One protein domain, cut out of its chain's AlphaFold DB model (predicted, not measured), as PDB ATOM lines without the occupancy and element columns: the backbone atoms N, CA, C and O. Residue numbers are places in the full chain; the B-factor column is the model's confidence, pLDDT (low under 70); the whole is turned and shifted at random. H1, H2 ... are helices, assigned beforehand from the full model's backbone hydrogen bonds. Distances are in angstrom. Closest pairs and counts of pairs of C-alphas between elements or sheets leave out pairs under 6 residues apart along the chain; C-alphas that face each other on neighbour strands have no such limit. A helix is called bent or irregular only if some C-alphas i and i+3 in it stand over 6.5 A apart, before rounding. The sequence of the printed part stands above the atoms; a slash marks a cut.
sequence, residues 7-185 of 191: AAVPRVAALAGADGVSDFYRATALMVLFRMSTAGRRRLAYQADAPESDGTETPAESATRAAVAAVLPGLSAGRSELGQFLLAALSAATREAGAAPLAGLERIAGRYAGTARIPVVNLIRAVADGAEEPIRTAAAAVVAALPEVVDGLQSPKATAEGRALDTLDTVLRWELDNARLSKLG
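What this domain is: This is residues 7 to 185 of the 191 residues of an uncharacterized protein of Actinoplanes sp. NBRC 14428 (UniProt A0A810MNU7). Three helices, H2, H4 and H8, stand roughly side by side as a triangular core, with H1 and H3 covering H2 on one side and the helical hairpin of H6 and H7 packed on H8 on the other. The short H5 packs on H4 and H6, and H2, kinked by 61 degrees near residue 40, touches both H1 and H3 and the rest of the core. The printed part has 179 residues with eight named helices, H1 to H8 in order, and no named strand; the class is all helix. It is compact, with a radius of gyration of the C-alphas of 15.6 A and spans of 48 by 40 by 32 A.

Where its parts are: H1, residues 7 to 17, begins with C-alpha 7 at (59.776, 21.662, 30.663). H2, residues 23 to 46, is 31.4 A long, and H3, residues 59 to 74, is 24.2 A. H4 is residues 81 to 93, H5 105 to 112, H6 118 to 129 and H7 132 to 145, 20.2 A long. H8, residues 160 to 183, is 34.8 A long and ends with C-alpha 183 at (29.329, 13.325, 36.852). H1, H2 and H3 are irregular, H1 only just: C-alphas 7 and 10 are 6.9 A apart, 37 and 40 are 7.8 A, and 70 and 73 are 7.1 A.

How they stand to each other: H1, H2, H3, H4, H6, H7 and H8 form a bundle, a group of helices set together. H1 and H2 are a helical hairpin at a steep tilt of 39 degrees, with closest C-alphas Ala 16 and Arg 26 at 4.4 A. H1 touches H3, the same way at 26 degrees, closest at C-alphas Val 9 and Val 68, 6.2 A. H2 touches H4 at a shallow tilt of 29 degrees, the same way, closest at C-alphas Ala 27 and Gly 83, 4.9 A. H2 and H8 run opposite ways at 27 degrees, with C-alphas Arg 42 and Gly 162 closest at 5.0 A. H5 touches H4 at a steep tilt of 55 degrees, closest at C-alphas Ala 88 and Leu 105, 5.9 A. H6 and H7 are a helical hairpin at 18 degrees, closest at C-alphas Leu 123 and Ala 138, 4.8 A. H7 touches H8, whose residues 160 to 167 alone take part, closest at C-alphas Ala 139 and Ala 164, 5.6 A. H1 and H8 are apart. Every O i to N i+4 pair is within hydrogen-bond range in H4, H6, H7 and H8; the counts are 6 of 7 in H1, 18 of 20 in H2, 10 of 12 in H3 and 2 of 4 in H5.

The domain as a whole: The C-alphas farthest apart, those of Gly 20 and Pro 51, are 48.2 A apart. The printed part has no cut, and its long links are H2 to H3, H4 to H5 and H7 to H8. Mean pLDDT of the printed part is 87.6, with residue 77, residues 98 to 101, 103 to 104 and 182 to 185 under 70.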
ATOM      1  N   ALA A   7      59.553  21.717  29.219       88.75
ATOM      2  CA  ALA A   7      59.776  21.662  30.663       88.75
ATOM      3  C   ALA A   7      58.515  21.338  31.490       88.75
ATOM      4  O   ALA A   7      58.625  20.876  32.627       88.75
ATOM      5  N   ALA A   8      57.315  21.567  30.949       90.06
ATOM      6  CA  ALA A   8      56.067  21.233  31.630       90.06
ATOM      7  C   ALA A   8      55.695  19.745  31.500       90.06
ATOM      8  O   ALA A   8      54.970  19.231  32.354       90.06
ATOM      9  N   VAL A   9      56.209  19.042  30.480       94.38
ATOM     10  CA  VAL A   9      55.816  17.659  30.159       94.38
ATOM     11  C   VAL A   9      55.976  16.702  31.346       94.38
ATOM     12  O   VAL A   9      54.994  16.029  31.668       94.38
ATOM     13  N   PRO A  10      57.117  16.658  32.069       93.25
ATOM     14  CA  PRO A  10      57.285  15.707  33.168       93.25
ATOM     15  C   PRO A  10      56.255  15.892  34.288       93.25
ATOM     16  O   PRO A  10      55.770  14.919  34.858       93.25
ATOM     17  N   ARG A  11      55.868  17.144  34.577       92.31
ATOM     18  CA  ARG A  11      54.864  17.450  35.609       92.31
ATOM     19  C   ARG A  11      53.475  16.964  35.201       92.31
ATOM     20  O   ARG A  11      52.752  16.421  36.030       92.31
ATOM     21  N   VAL A  12      53.106  17.131  33.930       92.94
ATOM     22  CA  VAL A  12      51.818  16.644  33.414       92.94
ATOM     23  C   VAL A  12      51.801  15.112  33.346       92.94
ATOM     24  O   VAL A  12      50.816  14.498  33.752       92.94
ATOM     25  N   ALA A  13      52.899  14.479  32.921       92.38
ATOM     26  CA  ALA A  13      53.039  13.021  32.936       92.38
ATOM     27  C   ALA A  13      52.924  12.432  34.350       92.38
ATOM     28  O   ALA A  13      52.223  11.439  34.539       92.38
ATOM     29  N   ALA A  14      53.522  13.076  35.357       91.06
ATOM     30  CA  ALA A  14      53.380  12.654  36.749       91.06
ATOM     31  C   ALA A  14      51.907  12.649  37.207       91.06
ATOM     32  O   ALA A  14      51.469  11.702  37.860       91.06
ATOM     33  N   LEU A  15      51.114  13.653  36.810       88.88
ATOM     34  CA  LEU A  15      49.673  13.691  37.098       88.88
ATOM     35  C   LEU A  15      48.899  12.577  36.379       88.88
ATOM     36  O   LEU A  15      47.983  11.998  36.961       88.88
ATOM     37  N   ALA A  16      49.268  12.255  35.137       88.25
ATOM     38  CA  ALA A  16      48.655  11.161  34.383       88.25
ATOM     39  C   ALA A  16      48.978   9.775  34.982       88.25
ATOM     40  O   ALA A  16      48.161   8.856  34.875       88.25
ATOM     41  N   GLY A  17      50.141   9.626  35.629       84.44
ATOM     42  CA  GLY A  17      50.630   8.375  36.218       84.44
ATOM     43  C   GLY A  17      50.270   8.131  37.692       84.44
ATOM     44  O   GLY A  17      50.292   6.982  38.121       84.44
ATOM     45  N   ALA A  18      49.911   9.158  38.468       85.69
ATOM     46  CA  ALA A  18      49.800   9.060  39.929       85.69
ATOM     47  C   ALA A  18      48.546   8.321  40.451       85.69
ATOM     48  O   ALA A  18      47.406   8.682  40.151       85.69
ATOM     49  N   ASP A  19      48.738   7.301  41.298       78.56
ATOM     50  CA  ASP A  19      47.685   6.401  41.821       78.56
ATOM     51  C   ASP A  19      46.596   7.081  42.657       78.56
ATOM     52  O   ASP A  19      45.450   6.634  42.648       78.56
ATOM     53  N   GLY A  20      46.910   8.207  43.302       81.38
ATOM     54  CA  GLY A  20      45.943   9.002  44.067       81.38
ATOM     55  C   GLY A  20      45.073   9.951  43.232       81.38
ATOM     56  O   GLY A  20      44.195  10.615  43.780       81.38
ATOM     57  N   VAL A  21      45.307  10.060  41.920       83.81
ATOM     58  CA  VAL A  21      44.588  10.998  41.045       83.81
ATOM     59  C   VAL A  21      43.328  10.341  40.486       83.81
ATOM     60  O   VAL A  21      43.371   9.221  39.977       83.81
ATOM     61  N   SER A  22      42.198  11.057  40.547       88.19
ATOM     62  CA  SER A  22      40.933  10.566  39.989       88.19
ATOM     63  C   SER A  22      41.046  10.308  38.483       88.19
ATOM     64  O   SER A  22      41.742  11.028  37.764       88.19
ATOM     65  N   ASP A  23      40.289   9.332  37.979       88.25
ATOM     66  CA  ASP A  23      40.315   8.959  36.560       88.25
ATOM     67  C   ASP A  23      40.039  10.139  35.611       88.25
ATOM     68  O   ASP A  23      40.581  10.195  34.511       88.25
ATOM     69  N   PHE A  24      39.224  11.110  36.041       89.31
ATOM     70  CA  PHE A  24      38.926  12.307  35.248       89.31
ATOM     71  C   PHE A  24      40.117  13.271  35.168       89.31
ATOM     72  O   PHE A  24      40.394  13.832  34.110       89.31
ATOM     73  N   TYR A  25      40.852  13.452  36.267       89.81
ATOM     74  CA  TYR A  25      42.053  14.288  36.256       89.81
ATOM     75  C   TYR A  25      43.199  13.622  35.494       89.81
ATOM     76  O   TYR A  25      43.909  14.313  34.765       89.81
ATOM     77  N   ARG A  26      43.325  12.289  35.560       90.88
ATOM     78  CA  ARG A  26      44.247  11.543  34.687       90.88
ATOM     79  C   ARG A  26      43.901  11.733  33.211       90.88
ATOM     80  O   ARG A  26      44.779  12.068  32.424       90.88
ATOM     81  N   ALA A  27      42.626  11.600  32.846       91.56
ATOM     82  CA  ALA A  27      42.146  11.871  31.491       91.56
ATOM     83  C   ALA A  27      42.457  13.317  31.053       91.56
ATOM     84  O   ALA A  27      42.994  13.549  29.973       91.56
ATOM     85  N   THR A  28      42.230  14.298  31.928       93.38
ATOM     86  CA  THR A  28      42.577  15.702  31.650       93.38
ATOM     87  C   THR A  28      44.080  15.872  31.396       93.38
ATOM     88  O   THR A  28      44.467  16.552  30.447       93.38
ATOM     89  N   ALA A  29      44.941  15.228  32.191       93.94
ATOM     90  CA  ALA A  29      46.389  15.264  31.993       93.94
ATOM     91  C   ALA A  29      46.810  14.620  30.659       93.94
ATOM     92  O   ALA A  29      47.616  15.200  29.933       93.94
ATOM     93  N   LEU A  30      46.215  13.481  30.287       94.19
ATOM     94  CA  LEU A  30      46.442  12.842  28.985       94.19
ATOM     95  C   LEU A  30      46.024  13.748  27.820       94.19
ATOM     96  O   LEU A  30      46.750  13.851  26.836       94.19
ATOM     97  N   MET A  31      44.909  14.469  27.950       95.06
ATOM     98  CA  MET A  31      44.480  15.445  26.945       95.06
ATOM     99  C   MET A  31      45.448  16.623  26.816       95.06
ATOM    100  O   MET A  31      45.716  17.100  25.713       95.06
ATOM    101  N   VAL A  32      46.000  17.102  27.935       95.69
ATOM    102  CA  VAL A  32      47.033  18.145  27.908       95.69
ATOM    103  C   VAL A  32      48.280  17.637  27.182       95.69
ATOM    104  O   VAL A  32      48.775  18.338  26.304       95.69
ATOM    105  N   LEU A  33      48.740  16.414  27.467       95.50
ATOM    106  CA  LEU A  33      49.867  15.797  26.756       95.50
ATOM    107  C   LEU A  33      49.579  15.628  25.258       95.50
ATOM    108  O   LEU A  33      50.432  15.958  24.435       95.50
ATOM    109  N   PHE A  34      48.365  15.202  24.893       95.50
ATOM    110  CA  PHE A  34      47.939  15.094  23.496       95.50
ATOM    111  C   PHE A  34      48.064  16.443  22.784       95.50
ATOM    112  O   PHE A  34      48.730  16.544  21.754       95.50
ATOM    113  N   ARG A  35      47.519  17.514  23.371       95.94
ATOM    114  CA  ARG A  35      47.629  18.872  22.816       95.94
ATOM    115  C   ARG A  35      49.066  19.361  22.722       95.94
ATOM    116  O   ARG A  35      49.430  19.959  21.717       95.94
ATOM    117  N   MET A  36      49.884  19.094  23.740       95.38
ATOM    118  CA  MET A  36      51.306  19.443  23.730       95.38
ATOM    119  C   MET A  36      52.052  18.739  22.589       95.38
ATOM    120  O   MET A  36      52.859  19.372  21.917       95.38
ATOM    121  N   SER A  37      51.750  17.464  22.325       94.94
ATOM    122  CA  SER A  37      52.394  16.684  21.257       94.94
ATOM    123  C   SER A  37      51.909  17.009  19.838       94.94
ATOM    124  O   SER A  37      52.587  16.680  18.866       94.94
ATOM    125  N   THR A  38      50.739  17.634  19.690       95.12
ATOM    126  CA  THR A  38      50.092  17.872  18.383       95.12
ATOM    127  C   THR A  38      50.029  19.345  17.986       95.12
ATOM    128  O   THR A  38      49.629  19.642  16.864       95.12
ATOM    129  N   ALA A  39      50.429  20.265  18.873       92.81
ATOM    130  CA  ALA A  39      50.286  21.708  18.678       92.81
ATOM    131  C   ALA A  39      50.884  22.207  17.351       92.81
ATOM    132  O   ALA A  39      50.185  22.890  16.607       92.81
ATOM    133  N   GLY A  40      52.124  21.821  17.033       91.75
ATOM    134  CA  GLY A  40      52.805  22.231  15.801       91.75
ATOM    135  C   GLY A  40      52.095  21.727  14.546       91.75
ATOM    136  O   GLY A  40      51.603  22.526  13.753       91.75
ATOM    137  N   ARG A  41      51.942  20.405  14.403       93.19
ATOM    138  CA  ARG A  41      51.177  19.777  13.304       93.19
ATOM    139  C   ARG A  41      49.776  20.369  13.100       93.19
ATOM    140  O   ARG A  41      49.367  20.590  11.962       93.19
ATOM    141  N   ARG A  42      49.041  20.657  14.177       92.44
ATOM    142  CA  ARG A  42      47.707  21.277  14.087       92.44
ATOM    143  C   ARG A  42      47.764  22.741  13.673       92.44
ATOM    144  O   ARG A  42      46.968  23.160  12.839       92.44
ATOM    145  N   ARG A  43      48.717  23.518  14.202       91.50
ATOM    146  CA  ARG A  43      48.958  24.899  13.760       91.50
ATOM    147  C   ARG A  43      49.249  24.937  12.263       91.50
ATOM    148  O   ARG A  43      48.664  25.756  11.566       91.50
ATOM    149  N   LEU A  44      50.095  24.034  11.769       90.88
ATOM    150  CA  LEU A  44      50.412  23.930  10.344       90.88
ATOM    151  C   LEU A  44      49.184  23.591   9.496       90.88
ATOM    152  O   LEU A  44      49.006  24.174   8.432       90.88
ATOM    153  N   ALA A  45      48.303  22.710   9.978       89.69
ATOM    154  CA  ALA A  45      47.035  22.429   9.307       89.69
ATOM    155  C   ALA A  45      46.113  23.659   9.258       89.69
ATOM    156  O   ALA A  45      45.525  23.943   8.218       89.69
ATOM    157  N   TYR A  46      46.019  24.413  10.356       87.31
ATOM    158  CA  TYR A  46      45.224  25.641  10.419       87.31
ATOM    159  C   TYR A  46      45.786  26.748   9.515       87.31
ATOM    160  O   TYR A  46      45.044  27.478   8.866       87.31
ATOM    161  N   GLN A  47      47.114  26.854   9.443       89.25
ATOM    162  CA  GLN A  47      47.830  27.840   8.634       89.25
ATOM    163  C   GLN A  47      48.084  27.366   7.198       89.25
ATOM    164  O   GLN A  47      48.831  28.019   6.476       89.25
ATOM    165  N   ALA A  48      47.480  26.260   6.756       87.38
ATOM    166  CA  ALA A  48      47.773  25.672   5.449       87.38
ATOM    167  C   ALA A  48      47.418  26.590   4.264       87.38
ATOM    168  O   ALA A  48      47.993  26.460   3.183       87.38
ATOM    169  N   ASP A  49      46.496  27.535   4.461       85.25
ATOM    170  CA  ASP A  49      46.154  28.557   3.469       85.25
ATOM    171  C   ASP A  49      46.934  29.870   3.627       85.25
ATOM    172  O   ASP A  49      46.807  30.754   2.778       85.25
ATOM    173  N   ALA A  50      47.745  30.012   4.679       85.00
ATOM    174  CA  ALA A  50      48.478  31.240   4.956       85.00
ATOM    175  C   ALA A  50      49.741  31.341   4.075       85.00
ATOM    176  O   ALA A  50      50.585  30.445   4.119       85.00
ATOM    177  N   PRO A  51      49.925  32.441   3.319       70.06
ATOM    178  CA  PRO A  51      51.056  32.599   2.400       70.06
ATOM    179  C   PRO A  51      52.417  32.751   3.099       70.06
ATOM    180  O   PRO A  51      53.445  32.525   2.469       70.06
ATOM    181  N   GLU A  52      52.436  33.123   4.382       73.00
ATOM    182  CA  GLU A  52      53.659  33.371   5.168       73.00
ATOM    183  C   GLU A  52      54.092  32.174   6.032       73.00
ATOM    184  O   GLU A  52      55.082  32.258   6.756       73.00
ATOM    185  N   SER A  53      53.355  31.060   5.998       73.06
ATOM    186  CA  SER A  53      53.715  29.871   6.769       73.06
ATOM    187  C   SER A  53      54.940  29.195   6.152       73.06
ATOM    188  O   SER A  53      54.904  28.778   4.996       73.06
ATOM    189  N   ASP A  54      56.009  29.031   6.933       76.62
ATOM    190  CA  ASP A  54      57.205  28.282   6.519       76.62
ATOM    191  C   ASP A  54      56.963  26.763   6.410       76.62
ATOM    192  O   ASP A  54      57.837  26.020   5.968       76.62
ATOM    193  N   GLY A  55      55.767  26.294   6.789       81.38
ATOM    194  CA  GLY A  55      55.381  24.889   6.712       81.38
ATOM    195  C   GLY A  55      56.069  23.995   7.746       81.38
ATOM    196  O   GLY A  55      55.999  22.772   7.617       81.38
ATOM    197  N   THR A  56      56.722  24.563   8.767       87.88
ATOM    198  CA  THR A  56      57.518  23.807   9.742       87.88
ATOM    199  C   THR A  56      57.092  24.025  11.196       87.88
ATOM    200  O   THR A  56      56.567  25.067  11.603       87.88
ATOM    201  N   GLU A  57      57.280  22.987  12.019       89.50
ATOM    202  CA  GLU A  57      57.145  23.125  13.469       89.50
ATOM    203  C   GLU A  57      58.284  24.001  14.000       89.50
ATOM    204  O   GLU A  57      59.443  23.846  13.616       89.50
ATOM    205  N   THR A  58      57.976  24.875  14.952       91.19
ATOM    206  CA  THR A  58      59.006  25.608  15.688       91.19
ATOM    207  C   THR A  58      59.882  24.632  16.491       91.19
ATOM    208  O   THR A  58      59.418  23.549  16.883       91.19
ATOM    209  N   PRO A  59      61.124  25.014  16.848       91.69
ATOM    210  CA  PRO A  59      61.973  24.185  17.704       91.69
ATOM    211  C   PRO A  59      61.308  23.813  19.037       91.69
ATOM    212  O   PRO A  59      61.476  22.697  19.525       91.69
ATOM    213  N   ALA A  60      60.512  24.721  19.612       90.88
ATOM    214  CA  ALA A  60      59.795  24.482  20.862       90.88
ATOM    215  C   ALA A  60      58.664  23.449  20.711       90.88
ATOM    216  O   ALA A  60      58.494  22.606  21.593       90.88
ATOM    217  N   GLU A  61      57.913  23.480  19.607       92.69
ATOM    218  CA  GLU A  61      56.863  22.494  19.308       92.69
ATOM    219  C   GLU A  61      57.470  21.102  19.098       92.69
ATOM    220  O   GLU A  61      57.050  20.143  19.751       92.69
ATOM    221  N   SER A  62      58.530  21.015  18.286       92.50
ATOM    222  CA  SER A  62      59.256  19.762  18.044       92.50
ATOM    223  C   SER A  62      59.852  19.187  19.335       92.50
ATOM    224  O   SER A  62      59.685  18.002  19.630       92.50
ATOM    225  N   ALA A  63      60.500  20.024  20.154       93.50
ATOM    226  CA  ALA A  63      61.064  19.606  21.437       93.50
ATOM    227  C   ALA A  63      59.982  19.173  22.438       93.50
ATOM    228  O   ALA A  63      60.189  18.237  23.210       93.50
ATOM    229  N   THR A  64      58.817  19.826  22.424       94.44
ATOM    230  CA  THR A  64      57.694  19.453  23.292       94.44
ATOM    231  C   THR A  64      57.154  18.086  22.901       94.44
ATOM    232  O   THR A  64      56.971  17.233  23.766       94.44
ATOM    233  N   ARG A  65      56.957  17.842  21.602       94.19
ATOM    234  CA  ARG A  65      56.530  16.542  21.081       94.19
ATOM    235  C   ARG A  65      57.525  15.433  21.436       94.19
ATOM    236  O   ARG A  65      57.105  14.408  21.966       94.19
ATOM    237  N   ALA A  66      58.826  15.676  21.270       93.44
ATOM    238  CA  ALA A  66      59.872  14.738  21.685       93.44
ATOM    239  C   ALA A  66      59.850  14.452  23.200       93.44
ATOM    240  O   ALA A  66      59.982  13.303  23.619       93.44
ATOM    241  N   ALA A  67      59.627  15.473  24.033       94.69
ATOM    242  CA  ALA A  67      59.494  15.291  25.475       94.69
ATOM    243  C   ALA A  67      58.260  14.447  25.842       94.69
ATOM    244  O   ALA A  67      58.337  13.618  26.748       94.69
ATOM    245  N   VAL A  68      57.131  14.622  25.142       94.62
ATOM    246  CA  VAL A  68      55.927  13.799  25.351       94.62
ATOM    247  C   VAL A  68      56.166  12.350  24.920       94.62
ATOM    248  O   VAL A  68      55.835  11.432  25.668       94.62
ATOM    249  N   ALA A  69      56.803  12.138  23.767       93.31
ATOM    250  CA  ALA A  69      57.203  10.813  23.297       93.31
ATOM    251  C   ALA A  69      58.097  10.086  24.322       93.31
ATOM    252  O   ALA A  69      57.893   8.906  24.592       93.31
ATOM    253  N   ALA A  70      59.031  10.799  24.961       92.94
ATOM    254  CA  ALA A  70      59.937  10.228  25.957       92.94
ATOM    255  C   ALA A  70      59.237   9.751  27.246       92.94
ATOM    256  O   ALA A  70      59.701   8.803  27.877       92.94
ATOM    257  N   VAL A  71      58.134  10.390  27.655       92.31
ATOM    258  CA  VAL A  71      57.391   9.995  28.870       92.31
ATOM    259  C   VAL A  71      56.301   8.957  28.600       92.31
ATOM    260  O   VAL A  71      55.855   8.307  29.545       92.31
ATOM    261  N   LEU A  72      55.888   8.780  27.339       90.38
ATOM    262  CA  LEU A  72      54.806   7.873  26.944       90.38
ATOM    263  C   LEU A  72      54.964   6.444  27.499       90.38
ATOM    264  O   LEU A  72      53.980   5.940  28.045       90.38
ATOM    265  N   PRO A  73      56.150   5.796  27.457       87.81
ATOM    266  CA  PRO A  73      56.302   4.426  27.955       87.81
ATOM    267  C   PRO A  73      56.017   4.268  29.456       87.81
ATOM    268  O   PRO A  73      55.701   3.172  29.910       87.81
ATOM    269  N   GLY A  74      56.128   5.351  30.232       86.75
ATOM    270  CA  GLY A  74      55.826   5.365  31.664       86.75
ATOM    271  C   GLY A  74      54.349   5.609  31.991       86.75
ATOM    272  O   GLY A  74      53.974   5.578  33.164       86.75
ATOM    273  N   LEU A  75      53.502   5.876  30.992       87.56
ATOM    274  CA  LEU A  75      52.082   6.145  31.196       87.56
ATOM    275  C   LEU A  75      51.271   4.847  31.164       87.56
ATOM    276  O   LEU A  75      51.326   4.062  30.222       87.56
ATOM    277  N   SER A  76      50.451   4.643  32.192       80.50
ATOM    278  CA  SER A  76      49.525   3.512  32.249       80.50
ATOM    279  C   SER A  76      48.167   3.884  31.656       80.50
ATOM    280  O   SER A  76      47.658   4.971  31.934       80.50
ATOM    281  N   ALA A  77      47.509   2.941  30.976       67.31
ATOM    282  CA  ALA A  77      46.149   3.109  30.442       67.31
ATOM    283  C   ALA A  77      45.070   3.359  31.518       67.31
ATOM    284  O   ALA A  77      43.927   3.677  31.194       67.31
ATOM    285  N   GLY A  78      45.428   3.239  32.800       70.62
ATOM    286  CA  GLY A  78      44.528   3.462  33.922       70.62
ATOM    287  C   GLY A  78      43.373   2.458  33.965       70.62
ATOM    288  O   GLY A  78      43.378   1.423  33.293       70.62
ATOM    289  N   ARG A  79      42.372   2.766  34.797       76.25
ATOM    290  CA  ARG A  79      41.191   1.914  35.018       76.25
ATOM    291  C   ARG A  79      39.963   2.360  34.223       76.25
ATOM    292  O   ARG A  79      39.076   1.544  33.990       76.25
ATOM    293  N   SER A  80      39.910   3.619  33.795       86.88
ATOM    294  CA  SER A  80      38.749   4.177  33.102       86.88
ATOM    295  C   SER A  80      38.812   3.989  31.590       86.88
ATOM    296  O   SER A  80      39.875   4.022  30.975       86.88
ATOM    297  N   GLU A  81      37.637   3.846  30.984       88.25
ATOM    298  CA  GLU A  81      37.479   3.799  29.529       88.25
ATOM    299  C   GLU A  81      37.993   5.088  28.863       88.25
ATOM    300  O   GLU A  81      38.777   5.023  27.920       88.25
ATOM    301  N   LEU A  82      37.644   6.253  29.422       89.19
ATOM    302  CA  LEU A  82      38.099   7.558  28.938       89.19
ATOM    303  C   LEU A  82      39.630   7.703  28.983       89.19
ATOM    304  O   LEU A  82      40.227   8.237  28.052       89.19
ATOM    305  N   GLY A  83      40.278   7.208  30.045       89.94
ATOM    306  CA  GLY A  83      41.737   7.211  30.155       89.94
ATOM    307  C   GLY A  83      42.402   6.326  29.098       89.94
ATOM    308  O   GLY A  83      43.366   6.752  28.467       89.94
ATOM    309  N   GLN A  84      41.845   5.137  28.846       89.50
ATOM    310  CA  GLN A  84      42.320   4.234  27.790       89.50
ATOM    311  C   GLN A  84      42.170   4.868  26.402       89.50
ATOM    312  O   GLN A  84      43.086   4.786  25.586       89.50
ATOM    313  N   PHE A  85      41.049   5.547  26.154       90.75
ATOM    314  CA  PHE A  85      40.782   6.230  24.891       90.75
ATOM    315  C   PHE A  85      41.763   7.387  24.635       90.75
ATOM    316  O   PHE A  85      42.377   7.463  23.571       90.75
ATOM    317  N   LEU A  86      41.986   8.241  25.638       92.62
ATOM    318  CA  LEU A  86      42.930   9.360  25.549       92.62
ATOM    319  C   LEU A  86      44.388   8.904  25.445       92.62
ATOM    320  O   LEU A  86      45.148   9.491  24.678       92.62
ATOM    321  N   LEU A  87      44.788   7.854  26.173       92.12
ATOM    322  CA  LEU A  87      46.139   7.304  26.052       92.12
ATOM    323  C   LEU A  87      46.372   6.708  24.660       92.12
ATOM    324  O   LEU A  87      47.453   6.879  24.100       92.12
ATOM    325  N   ALA A  88      45.369   6.046  24.082       92.19
ATOM    326  CA  ALA A  88      45.464   5.518  22.727       92.19
ATOM    327  C   ALA A  88      45.636   6.640  21.694       92.19
ATOM    328  O   ALA A  88      46.527   6.558  20.852       92.19
ATOM    329  N   ALA A  89      44.850   7.716  21.796       94.00
ATOM    330  CA  ALA A  89      44.999   8.871  20.916       94.00
ATOM    331  C   ALA A  89      46.365   9.561  21.075       94.00
ATOM    332  O   ALA A  89      46.991   9.925  20.081       94.00
ATOM    333  N   LEU A  90      46.861   9.699  22.310       94.38
ATOM    334  CA  LEU A  90      48.204  10.213  22.587       94.38
ATOM    335  C   LEU A  90      49.297   9.329  21.974       94.38
ATOM    336  O   LEU A  90      50.223   9.844  21.351       94.38
ATOM    337  N   SER A  91      49.170   8.011  22.118       92.38
ATOM    338  CA  SER A  91      50.127   7.047  21.564       92.38
ATOM    339  C   SER A  91      50.155   7.117  20.038       92.38
ATOM    340  O   SER A  91      51.228   7.188  19.450       92.38
ATOM    341  N   ALA A  92      48.987   7.199  19.394       92.94
ATOM    342  CA  ALA A  92      48.890   7.394  17.949       92.94
ATOM    343  C   ALA A  92      49.540   8.711  17.500       92.94
ATOM    344  O   ALA A  92      50.293   8.738  16.530       92.94
ATOM    345  N   ALA A  93      49.305   9.801  18.236       92.94
ATOM    346  CA  ALA A  93      49.899  11.100  17.938       92.94
ATOM    347  C   ALA A  93      51.425  11.137  18.131       92.94
ATOM    348  O   ALA A  93      52.065  12.030  17.583       92.94
ATOM    349  N   THR A  94      52.013  10.206  18.881       91.12
ATOM    350  CA  THR A  94      53.455  10.150  19.181       91.12
ATOM    351  C   THR A  94      54.098   8.867  18.654       91.12
ATOM    352  O   THR A  94      54.956   8.277  19.307       91.12
ATOM    353  N   ARG A  95      53.698   8.435  17.450       84.69
ATOM    354  CA  ARG A  95      54.181   7.208  16.787       84.69
ATOM    355  C   ARG A  95      55.708   7.093  16.691       84.69
ATOM    356  O   ARG A  95      56.250   5.993  16.670       84.69
ATOM    357  N   GLU A  96      56.421   8.217  16.674       80.19
ATOM    358  CA  GLU A  96      57.884   8.278  16.697       80.19
ATOM    359  C   GLU A  96      58.515   7.730  17.990       80.19
ATOM    360  O   GLU A  96      59.692   7.377  17.986       80.19
ATOM    361  N   ALA A  97      57.746   7.609  19.077       76.62
ATOM    362  CA  ALA A  97      58.168   6.956  20.317       76.62
ATOM    363  C   ALA A  97      58.345   5.429  20.164       76.62
ATOM    364  O   ALA A  97      58.759   4.755  21.108       76.62
ATOM    365  N   GLY A  98      58.035   4.884  18.983       63.59
ATOM    366  CA  GLY A  98      58.017   3.460  18.681       63.59
ATOM    367  C   GLY A  98      56.600   2.891  18.704       63.59
ATOM    368  O   GLY A  98      55.649   3.552  19.119       63.59
ATOM    369  N   ALA A  99      56.463   1.639  18.260       55.00
ATOM    370  CA  ALA A  99      55.205   0.898  18.278       55.00
ATOM    371  C   ALA A  99      54.803   0.551  19.722       55.00
ATOM    372  O   ALA A  99      54.895  -0.595  20.160       55.00
ATOM    373  N   ALA A 100      54.379   1.549  20.494       56.09
ATOM    374  CA  ALA A 100      53.648   1.289  21.714       56.09
ATOM    375  C   ALA A 100      52.314   0.644  21.299       56.09
ATOM    376  O   ALA A 100      51.613   1.200  20.446       56.09
ATOM    377  N   PRO A 101      51.935  -0.521  21.854       59.72
ATOM    378  CA  PRO A 101      50.584  -1.018  21.657       59.72
ATOM    379  C   PRO A 101      49.613   0.093  22.066       59.72
ATOM    380  O   PRO A 101      49.850   0.766  23.071       59.72
ATOM    381  N   LEU A 102      48.529   0.284  21.303       71.62
ATOM    382  CA  LEU A 102      47.420   1.181  21.652       71.62
ATOM    383  C   LEU A 102      46.709   0.609  22.890       71.62
ATOM    384  O   LEU A 102      45.623   0.033  22.821       71.62
ATOM    385  N   ALA A 103      47.404   0.656  24.026       61.88
ATOM    386  CA  ALA A 103      47.150  -0.157  25.193       61.88
ATOM    387  C   ALA A 103      45.808   0.251  25.790       61.88
ATOM    388  O   ALA A 103      45.635   1.355  26.293       61.88
ATOM    389  N   GLY A 104      44.836  -0.660  25.728       68.88
ATOM    390  CA  GLY A 104      43.459  -0.381  26.133       68.88
ATOM    391  C   GLY A 104      42.510  -0.070  24.979       68.88
ATOM    392  O   GLY A 104      41.330  -0.362  25.136       68.88
ATOM    393  N   LEU A 105      42.986   0.380  23.809       81.69
ATOM    394  CA  LEU A 105      42.111   0.663  22.666       81.69
ATOM    395  C   LEU A 105      41.368  -0.590  22.203       81.69
ATOM    396  O   LEU A 105      40.156  -0.552  22.058       81.69
ATOM    397  N   GLU A 106      42.056  -1.725  22.065       79.44
ATOM    398  CA  GLU A 106      41.405  -2.986  21.671       79.44
ATOM    399  C   GLU A 106      40.392  -3.478  22.718       79.44
ATOM    400  O   GLU A 106      39.341  -4.019  22.379       79.44
ATOM    401  N   ARG A 107      40.652  -3.215  24.008       75.56
ATOM    402  CA  ARG A 107      39.737  -3.579  25.103       75.56
ATOM    403  C   ARG A 107      38.457  -2.742  25.104       75.56
ATOM    404  O   ARG A 107      37.420  -3.222  25.561       75.56
ATOM    405  N   ILE A 108      38.520  -1.491  24.651       81.31
ATOM    406  CA  ILE A 108      37.350  -0.602  24.572       81.31
ATOM    407  C   ILE A 108      36.679  -0.658  23.198       81.31
ATOM    408  O   ILE A 108      35.463  -0.536  23.124       81.31
ATOM    409  N   ALA A 109      37.422  -0.953  22.127       84.38
ATOM    410  CA  ALA A 109      36.907  -1.015  20.761       84.38
ATOM    411  C   ALA A 109      35.763  -2.028  20.612       84.38
ATOM    412  O   ALA A 109      34.773  -1.733  19.947       84.38
ATOM    413  N   GLY A 110      35.846  -3.179  21.291       82.81
ATOM    414  CA  GLY A 110      34.762  -4.167  21.307       82.81
ATOM    415  C   GLY A 110      33.437  -3.625  21.863       82.81
ATOM    416  O   GLY A 110      32.373  -4.048  21.424       82.81
ATOM    417  N   ARG A 111      33.482  -2.642  22.776       84.38
ATOM    418  CA  ARG A 111      32.290  -1.966  23.321       84.38
ATOM    419  C   ARG A 111      31.738  -0.878  22.403       84.38
ATOM    420  O   ARG A 111      30.622  -0.421  22.618       84.38
ATOM    421  N   TYR A 112      32.508  -0.455  21.405       85.62
ATOM    422  CA  TYR A 112      32.128   0.609  20.477       85.62
ATOM    423  C   TYR A 112      31.560   0.092  19.161       85.62
ATOM    424  O   TYR A 112      31.159   0.902  18.323       85.62
ATOM    425  N   ALA A 113      31.504  -1.227  18.968       84.50
ATOM    426  CA  ALA A 113      30.899  -1.823  17.789       84.50
ATOM    427  C   ALA A 113      29.461  -1.304  17.598       84.50
ATOM    428  O   ALA A 113      28.649  -1.347  18.518       84.50
ATOM    429  N   GLY A 114      29.164  -0.781  16.405       82.88
ATOM    430  CA  GLY A 114      27.855  -0.201  16.080       82.88
ATOM    431  C   GLY A 114      27.589   1.203  16.641       82.88
ATOM    432  O   GLY A 114      26.496   1.714  16.440       82.88
ATOM    433  N   THR A 115      28.555   1.840  17.311       88.44
ATOM    434  CA  THR A 115      28.401   3.199  17.866       88.44
ATOM    435  C   THR A 115      29.156   4.242  17.039       88.44
ATOM    436  O   THR A 115      30.118   3.914  16.341       88.44
ATOM    437  N   ALA A 116      28.818   5.524  17.214       86.19
ATOM    438  CA  ALA A 116      29.541   6.653  16.616       86.19
ATOM    439  C   ALA A 116      31.008   6.790  17.091       86.19
ATOM    440  O   ALA A 116      31.764   7.590  16.546       86.19
ATOM    441  N   ARG A 117      31.451   5.985  18.072       88.94
ATOM    442  CA  ARG A 117      32.849   5.945  18.534       88.94
ATOM    443  C   ARG A 117      33.744   5.045  17.684       88.94
ATOM    444  O   ARG A 117      34.962   5.226  17.704       88.94
ATOM    445  N   ILE A 118      33.188   4.096  16.914       93.12
ATOM    446  CA  ILE A 118      34.012   3.191  16.092       93.12
ATOM    447  C   ILE A 118      34.833   3.917  15.011       93.12
ATOM    448  O   ILE A 118      36.006   3.571  14.844       93.12
ATOM    449  N   PRO A 119      34.324   4.964  14.326       94.88
ATOM    450  CA  PRO A 119      35.125   5.717  13.366       94.88
ATOM    451  C   PRO A 119      36.295   6.436  14.040       94.88
ATOM    452  O   PRO A 119      37.375   6.515  13.465       94.88
ATOM    453  N   VAL A 120      36.127   6.879  15.291       95.38
ATOM    454  CA  VAL A 120      37.196   7.541  16.053       95.38
ATOM    455  C   VAL A 120      38.298   6.550  16.425       95.38
ATOM    456  O   VAL A 120      39.476   6.860  16.275       95.38
ATOM    457  N   VAL A 121      37.942   5.325  16.829       94.75
ATOM    458  CA  VAL A 121      38.921   4.238  17.024       94.75
ATOM    459  C   VAL A 121      39.709   3.974  15.743       94.75
ATOM    460  O   VAL A 121      40.932   3.843  15.783       94.75
ATOM    461  N   ASN A 122      39.022   3.911  14.603       95.44
ATOM    462  CA  ASN A 122      39.668   3.682  13.312       95.44
ATOM    463  C   ASN A 122      40.587   4.844  12.921       95.44
ATOM    464  O   ASN A 122      41.671   4.599  12.399       95.44
ATOM    465  N   LEU A 123      40.213   6.085  13.243       96.44
ATOM    466  CA  LEU A 123      41.075   7.250  13.058       96.44
ATOM    467  C   LEU A 123      42.336   7.171  13.922       96.44
ATOM    468  O   LEU A 123      43.427   7.393  13.408       96.44
ATOM    469  N   ILE A 124      42.219   6.789  15.198       95.38
ATOM    470  CA  ILE A 124      43.380   6.588  16.083       95.38
ATOM    471  C   ILE A 124      44.329   5.533  15.493       95.38
ATOM    472  O   ILE A 124      45.539   5.751  15.449       95.38
ATOM    473  N   ARG A 125      43.795   4.413  14.987       94.25
ATOM    474  CA  ARG A 125      44.598   3.369  14.325       94.25
ATOM    475  C   ARG A 125      45.285   3.886  13.059       94.25
ATOM    476  O   ARG A 125      46.475   3.646  12.885       94.25
ATOM    477  N   ALA A 126      44.567   4.620  12.212       95.19
ATOM    478  CA  ALA A 126      45.119   5.182  10.981       95.19
ATOM    479  C   ALA A 126      46.232   6.207  11.260       95.19
ATOM    480  O   ALA A 126      47.257   6.200  10.586       95.19
ATOM    481  N   VAL A 127      46.068   7.055  12.283       94.94
ATOM    482  CA  VAL A 127      47.103   8.012  12.708       94.94
ATOM    483  C   VAL A 127      48.346   7.290  13.237       94.94
ATOM    484  O   VAL A 127      49.459   7.707  12.931       94.94
ATOM    485  N   ALA A 128      48.171   6.195  13.983       93.12
ATOM    486  CA  ALA A 128      49.288   5.392  14.479       93.12
ATOM    487  C   ALA A 128      50.087   4.724  13.342       93.12
ATOM    488  O   ALA A 128      51.313   4.692  13.401       93.12
ATOM    489  N   ASP A 129      49.398   4.226  12.309       91.75
ATOM    490  CA  ASP A 129      50.015   3.651  11.105       91.75
ATOM    491  C   ASP A 129      50.722   4.723  10.256       91.75
ATOM    492  O   ASP A 129      51.843   4.544   9.780       91.75
ATOM    493  N   GLY A 130      50.102   5.899  10.139       90.44
ATOM    494  CA  GLY A 130      50.695   7.062   9.490       90.44
ATOM    495  C   GLY A 130      50.570   7.087   7.968       90.44
ATOM    496  O   GLY A 130      51.130   7.988   7.341       90.44
ATOM    497  N   ALA A 131      49.856   6.133   7.365       92.81
ATOM    498  CA  ALA A 131      49.550   6.150   5.943       92.81
ATOM    499  C   ALA A 131      48.487   7.213   5.615       92.81
ATOM    500  O   ALA A 131      47.422   7.279   6.232       92.81
ATOM    501  N   GLU A 132      48.761   8.042   4.605       94.00
ATOM    502  CA  GLU A 132      47.947   9.224   4.303       94.00
ATOM    503  C   GLU A 132      46.506   8.884   3.886       94.00
ATOM    504  O   GLU A 132      45.559   9.482   4.400       94.00
ATOM    505  N   GLU A 133      46.328   7.921   2.974       94.62
ATOM    506  CA  GLU A 133      45.001   7.557   2.462       94.62
ATOM    507  C   GLU A 133      44.101   6.970   3.565       94.62
ATOM    508  O   GLU A 133      43.000   7.495   3.756       94.62
ATOM    509  N   PRO A 134      44.559   5.989   4.377       96.25
ATOM    510  CA  PRO A 134      43.793   5.517   5.530       96.25
ATOM    511  C   PRO A 134      43.414   6.624   6.516       96.25
ATOM    512  O   PRO A 134      42.282   6.642   7.002       96.25
ATOM    513  N   ILE A 135      44.321   7.570   6.792       96.25
ATOM    514  CA  ILE A 135      44.028   8.717   7.663       96.25
ATOM    515  C   ILE A 135      42.895   9.556   7.074       96.25
ATOM    516  O   ILE A 135      41.950   9.900   7.787       96.25
ATOM    517  N   ARG A 136      42.955   9.868   5.774       94.81
ATOM    518  CA  ARG A 136      41.934  10.675   5.098       94.81
ATOM    519  C   ARG A 136      40.567   9.992   5.135       94.81
ATOM    520  O   ARG A 136      39.580  10.635   5.491       94.81
ATOM    521  N   THR A 137      40.514   8.696   4.825       96.25
ATOM    522  CA  THR A 137      39.276   7.906   4.884       96.25
ATOM    523  C   THR A 137      38.701   7.868   6.300       96.25
ATOM    524  O   THR A 137      37.509   8.110   6.490       96.25
ATOM    525  N   ALA A 138      39.535   7.604   7.308       96.62
ATOM    526  CA  ALA A 138      39.079   7.513   8.689       96.62
ATOM    527  C   ALA A 138      38.608   8.869   9.240       96.62
ATOM    528  O   ALA A 138      37.602   8.922   9.947       96.62
ATOM    529  N   ALA A 139      39.276   9.972   8.883       94.81
ATOM    530  CA  ALA A 139      38.871  11.313   9.297       94.81
ATOM    531  C   ALA A 139      37.498  11.686   8.716       94.81
ATOM    532  O   ALA A 139      36.624  12.147   9.449       94.81
ATOM    533  N   ALA A 140      37.267  11.405   7.428       93.81
ATOM    534  CA  ALA A 140      35.968  11.618   6.793       93.81
ATOM    535  C   ALA A 140      34.852  10.793   7.460       93.81
ATOM    536  O   ALA A 140      33.747  11.294   7.663       93.81
ATOM    537  N   ALA A 141      35.146   9.551   7.860       95.69
ATOM    538  CA  ALA A 141      34.191   8.706   8.576       95.69
ATOM    539  C   ALA A 141      33.825   9.261   9.966       95.69
ATOM    540  O   ALA A 141      32.684   9.108  10.396       95.69
ATOM    541  N   VAL A 142      34.759   9.924  10.661       95.69
ATOM    542  CA  VAL A 142      34.463  10.616  11.928       95.69
ATOM    543  C   VAL A 142      33.545  11.812  11.701       95.69
ATOM    544  O   VAL A 142      32.548  11.930  12.405       95.69
ATOM    545  N   VAL A 143      33.826  12.652  10.701       93.75
ATOM    546  CA  VAL A 143      32.970  13.808  10.363       93.75
ATOM    547  C   VAL A 143      31.550  13.356  10.013       93.75
ATOM    548  O   VAL A 143      30.582  13.955  10.466       93.75
ATOM    549  N   ALA A 144      31.412  12.264   9.257       93.00
ATOM    550  CA  ALA A 144      30.104  11.713   8.911       93.00
ATOM    551  C   ALA A 144      29.343  11.141  10.122       93.00
ATOM    552  O   ALA A 144      28.115  11.179  10.142       93.00
ATOM    553  N   ALA A 145      30.053  10.594  11.111       92.69
ATOM    554  CA  ALA A 145      29.450   9.969  12.287       92.69
ATOM    555  C   ALA A 145      29.160  10.941  13.439       92.69
ATOM    556  O   ALA A 145      28.301  10.635  14.261       92.69
ATOM    557  N   LEU A 146      29.880  12.066  13.512       91.31
ATOM    558  CA  LEU A 146      29.766  13.084  14.563       91.31
ATOM    559  C   LEU A 146      29.703  14.514  13.972       91.31
ATOM    560  O   LEU A 146      30.540  15.359  14.322       91.31
ATOM    561  N   PRO A 147      28.752  14.812  13.064       90.50
ATOM    562  CA  PRO A 147      28.671  16.109  12.384       90.50
ATOM    563  C   PRO A 147      28.366  17.282  13.329       90.50
ATOM    564  O   PRO A 147      28.679  18.428  13.022       90.50
ATOM    565  N   GLU A 148      27.764  17.019  14.489       88.75
ATOM    566  CA  GLU A 148      27.502  18.008  15.538       88.75
ATOM    567  C   GLU A 148      28.729  18.328  16.404       88.75
ATOM    568  O   GLU A 148      28.720  19.311  17.147       88.75
ATOM    569  N   VAL A 149      29.776  17.497  16.328       88.38
ATOM    570  CA  VAL A 149      31.004  17.640  17.123       88.38
ATOM    571  C   VAL A 149      32.144  18.191  16.276       88.38
ATOM    572  O   VAL A 149      32.891  19.044  16.750       88.38
ATOM    573  N   VAL A 150      32.301  17.702  15.045       87.94
ATOM    574  CA  VAL A 150      33.427  18.042  14.170       87.94
ATOM    575  C   VAL A 150      32.918  18.759  12.932       87.94
ATOM    576  O   VAL A 150      32.183  18.183  12.133       87.94
ATOM    577  N   ASP A 151      33.371  19.997  12.739       76.62
ATOM    578  CA  ASP A 151      33.131  20.715  11.494       76.62
ATOM    579  C   ASP A 151      34.019  20.135  10.377       76.62
ATOM    580  O   ASP A 151      35.236  19.996  10.526       76.62
ATOM    581  N   GLY A 152      33.399  19.764   9.256       71.69
ATOM    582  CA  GLY A 152      34.084  19.256   8.066       71.69
ATOM    583  C   GLY A 152      34.802  20.342   7.258       71.69
ATOM    584  O   GLY A 152      35.471  20.027   6.271       71.69
ATOM    585  N   LEU A 153      34.670  21.613   7.646       74.38
ATOM    586  CA  LEU A 153      35.340  22.746   7.016       74.38
ATOM    587  C   LEU A 153      36.832  22.782   7.380       74.38
ATOM    588  O   LEU A 153      37.275  23.518   8.260       74.38
ATOM    589  N   GLN A 154      37.629  21.987   6.669       76.25
ATOM    590  CA  GLN A 154      39.088  22.005   6.761       76.25
ATOM    591  C   GLN A 154      39.720  22.387   5.421       76.25
ATOM    592  O   GLN A 154      39.210  22.058   4.350       76.25
ATOM    593  N   SER A 155      40.869  23.065   5.485       80.94
ATOM    594  CA  SER A 155      41.619  23.456   4.291       80.94
ATOM    595  C   SER A 155      41.987  22.231   3.438       80.94
ATOM    596  O   SER A 155      42.516  21.248   3.979       80.94
ATOM    597  N   PRO A 156      41.805  22.277   2.103       81.94
ATOM    598  CA  PRO A 156      42.283  21.219   1.219       81.94
ATOM    599  C   PRO A 156      43.818  21.127   1.216       81.94
ATOM    600  O   PRO A 156      44.354  20.046   0.982       81.94
ATOM    601  N   LYS A 157      44.521  22.223   1.540       85.50
ATOM    602  CA  LYS A 157      45.990  22.277   1.601       85.50
ATOM    603  C   LYS A 157      46.571  21.699   2.888       85.50
ATOM    604  O   LYS A 157      47.767  21.428   2.943       85.50
ATOM    605  N   ALA A 158      45.756  21.521   3.927       89.38
ATOM    606  CA  ALA A 158      46.219  20.919   5.168       89.38
ATOM    607  C   ALA A 158      46.661  19.465   4.940       89.38
ATOM    608  O   ALA A 158      46.103  18.743   4.110       89.38
ATOM    609  N   THR A 159      47.653  19.003   5.696       91.62
ATOM    610  CA  THR A 159      48.061  17.595   5.643       91.62
ATOM    611  C   THR A 159      46.954  16.703   6.209       91.62
ATOM    612  O   THR A 159      46.203  17.113   7.100       91.62
ATOM    613  N   ALA A 160      46.840  15.464   5.715       93.06
ATOM    614  CA  ALA A 160      45.856  14.514   6.244       93.06
ATOM    615  C   ALA A 160      46.074  14.248   7.743       93.06
ATOM    616  O   ALA A 160      45.113  14.239   8.508       93.06
ATOM    617  N   GLU A 161      47.335  14.113   8.169       93.56
ATOM    618  CA  GLU A 161      47.702  13.945   9.578       93.56
ATOM    619  C   GLU A 161      47.284  15.155  10.423       93.56
ATOM    620  O   GLU A 161      46.627  14.989  11.446       93.56
ATOM    621  N   GLY A 162      47.599  16.380   9.993       92.50
ATOM    622  CA  GLY A 162      47.248  17.581  10.749       92.50
ATOM    623  C   GLY A 162      45.734  17.759  10.911       92.50
ATOM    624  O   GLY A 162      45.266  18.051  12.013       92.50
ATOM    625  N   ARG A 163      44.967  17.488   9.846       92.56
ATOM    626  CA  ARG A 163      43.496  17.446   9.874       92.56
ATOM    627  C   ARG A 163      42.962  16.406  10.855       92.56
ATOM    628  O   ARG A 163      42.118  16.727  11.687       92.56
ATOM    629  N   ALA A 164      43.491  15.187  10.800       95.25
ATOM    630  CA  ALA A 164      43.098  14.102  11.689       95.25
ATOM    631  C   ALA A 164      43.393  14.401  13.164       95.25
ATOM    632  O   ALA A 164      42.560  14.122  14.025       95.25
ATOM    633  N   LEU A 165      44.548  14.996  13.472       95.62
ATOM    634  CA  LEU A 165      44.900  15.389  14.839       95.62
ATOM    635  C   LEU A 165      43.984  16.494  15.377       95.62
ATOM    636  O   LEU A 165      43.689  16.513  16.573       95.62
ATOM    637  N   ASP A 166      43.518  17.396  14.516       93.94
ATOM    638  CA  ASP A 166      42.553  18.427  14.894       93.94
ATOM    639  C   ASP A 166      41.141  17.861  15.119       93.94
ATOM    640  O   ASP A 166      40.502  18.160  16.134       93.94
ATOM    641  N   THR A 167      40.702  16.945  14.251       95.06
ATOM    642  CA  THR A 167      39.483  16.148  14.451       95.06
ATOM    643  C   THR A 167      39.533  15.394  15.782       95.06
ATOM    644  O   THR A 167      38.595  15.479  16.576       95.06
ATOM    645  N   LEU A 168      40.643  14.708  16.076       95.94
ATOM    646  CA  LEU A 168      40.832  14.006  17.347       95.94
ATOM    647  C   LEU A 168      40.810  14.968  18.538       95.94
ATOM    648  O   LEU A 168      40.134  14.678  19.519       95.94
ATOM    649  N   ASP A 169      41.473  16.127  18.480       96.00
ATOM    650  CA  ASP A 169      41.415  17.098  19.583       96.00
ATOM    651  C   ASP A 169      39.986  17.546  19.908       96.00
ATOM    652  O   ASP A 169      39.642  17.722  21.081       96.00
ATOM    653  N   THR A 170      39.171  17.742  18.873       94.81
ATOM    654  CA  THR A 170      37.778  18.169  19.009       94.81
ATOM    655  C   THR A 170      36.940  17.075  19.668       94.81
ATOM    656  O   THR A 170      36.305  17.322  20.695       94.81
ATOM    657  N   VAL A 171      37.026  15.839  19.167       95.06
ATOM    658  CA  VAL A 171      36.292  14.691  19.724       95.06
ATOM    659  C   VAL A 171      36.739  14.362  21.152       95.06
ATOM    660  O   VAL A 171      35.906  14.158  22.032       95.06
ATOM    661  N   LEU A 172      38.044  14.346  21.427       94.44
ATOM    662  CA  LEU A 172      38.574  14.033  22.760       94.44
ATOM    663  C   LEU A 172      38.171  15.082  23.803       94.44
ATOM    664  O   LEU A 172      37.922  14.750  24.963       94.44
ATOM    665  N   ARG A 173      38.089  16.355  23.396       94.81
ATOM    666  CA  ARG A 173      37.564  17.434  24.241       94.81
ATOM    667  C   ARG A 173      36.084  17.217  24.545       94.81
ATOM    668  O   ARG A 173      35.702  17.313  25.705       94.81
ATOM    669  N   TRP A 174      35.295  16.876  23.531       93.88
ATOM    670  CA  TRP A 174      33.873  16.580  23.683       93.88
ATOM    671  C   TRP A 174      33.622  15.389  24.626       93.88
ATOM    672  O   TRP A 174      32.807  15.496  25.538       93.88
ATOM    673  N   GLU A 175      34.385  14.296  24.508       92.38
ATOM    674  CA  GLU A 175      34.299  13.150  25.435       92.38
ATOM    675  C   GLU A 175      34.643  13.547  26.885       92.38
ATOM    676  O   GLU A 175      33.990  13.108  27.837       92.38
ATOM    677  N   LEU A 176      35.645  14.414  27.077       91.94
ATOM    678  CA  LEU A 176      35.992  14.951  28.396       91.94
ATOM    679  C   LEU A 176      34.877  15.816  28.988       91.94
ATOM    680  O   LEU A 176      34.540  15.659  30.166       91.94
ATOM    681  N   ASP A 177      34.299  16.710  28.190       90.62
ATOM    682  CA  ASP A 177      33.211  17.582  28.627       90.62
ATOM    683  C   ASP A 177      31.954  16.762  28.971       90.62
ATOM    684  O   ASP A 177      31.359  16.957  30.035       90.62
ATOM    685  N   ASN A 178      31.624  15.742  28.175       87.31
ATOM    686  CA  ASN A 178      30.535  14.805  28.466       87.31
ATOM    687  C   ASN A 178      30.763  14.006  29.751       87.31
ATOM    688  O   ASN A 178      29.840  13.829  30.552       87.31
ATOM    689  N   ALA A 179      31.990  13.541  29.994       86.38
ATOM    690  CA  ALA A 179      32.333  12.847  31.231       86.38
ATOM    691  C   ALA A 179      32.219  13.769  32.457       86.38
ATOM    692  O   ALA A 179      31.832  13.321  33.540       86.38
ATOM    693  N   ARG A 180      32.519  15.065  32.295       83.06
ATOM    694  CA  ARG A 180      32.334  16.079  33.339       83.06
ATOM    695  C   ARG A 180      30.852  16.303  33.646       83.06
ATOM    696  O   ARG A 180      30.487  16.319  34.818       83.06
ATOM    697  N   LEU A 181      30.013  16.446  32.621       78.06
ATOM    698  CA  LEU A 181      28.568  16.676  32.762       78.06
ATOM    699  C   LEU A 181      27.822  15.444  33.294       78.06
ATOM    700  O   LEU A 181      26.972  15.565  34.173       78.06
ATOM    701  N   SER A 182      28.224  14.243  32.874       66.69
ATOM    702  CA  SER A 182      27.664  12.984  33.384       66.69
ATOM    703  C   SER A 182      27.909  12.807  34.887       66.69
ATOM    704  O   SER A 182      27.044  12.308  35.601       66.69
ATOM    705  N   LYS A 183      29.057  13.274  35.402       58.16
ATOM    706  CA  LYS A 183      29.329  13.325  36.852       58.16
ATOM    707  C   LYS A 183      28.492  14.368  37.598       58.16
ATOM    708  O   LYS A 183      28.351  14.259  38.811       58.16
ATOM    709  N   LEU A 184      27.963  15.361  36.886       52.75
ATOM    710  CA  LEU A 184      27.094  16.417  37.413       52.75
ATOM    711  C   LEU A 184      25.595  16.092  37.248       52.75
ATOM    712  O   LEU A 184      24.761  16.889  37.665       52.75
ATOM    713  N   GLY A 185      25.243  14.926  36.690       36.59
ATOM    714  CA  GLY A 185      23.856  14.463  36.561       36.59
ATOM    715  C   GLY A 185      23.096  14.983  35.334       36.59
ATOM    716  O   GLY A 185      21.902  14.722  35.218       36.59
TER     717      GLY A 185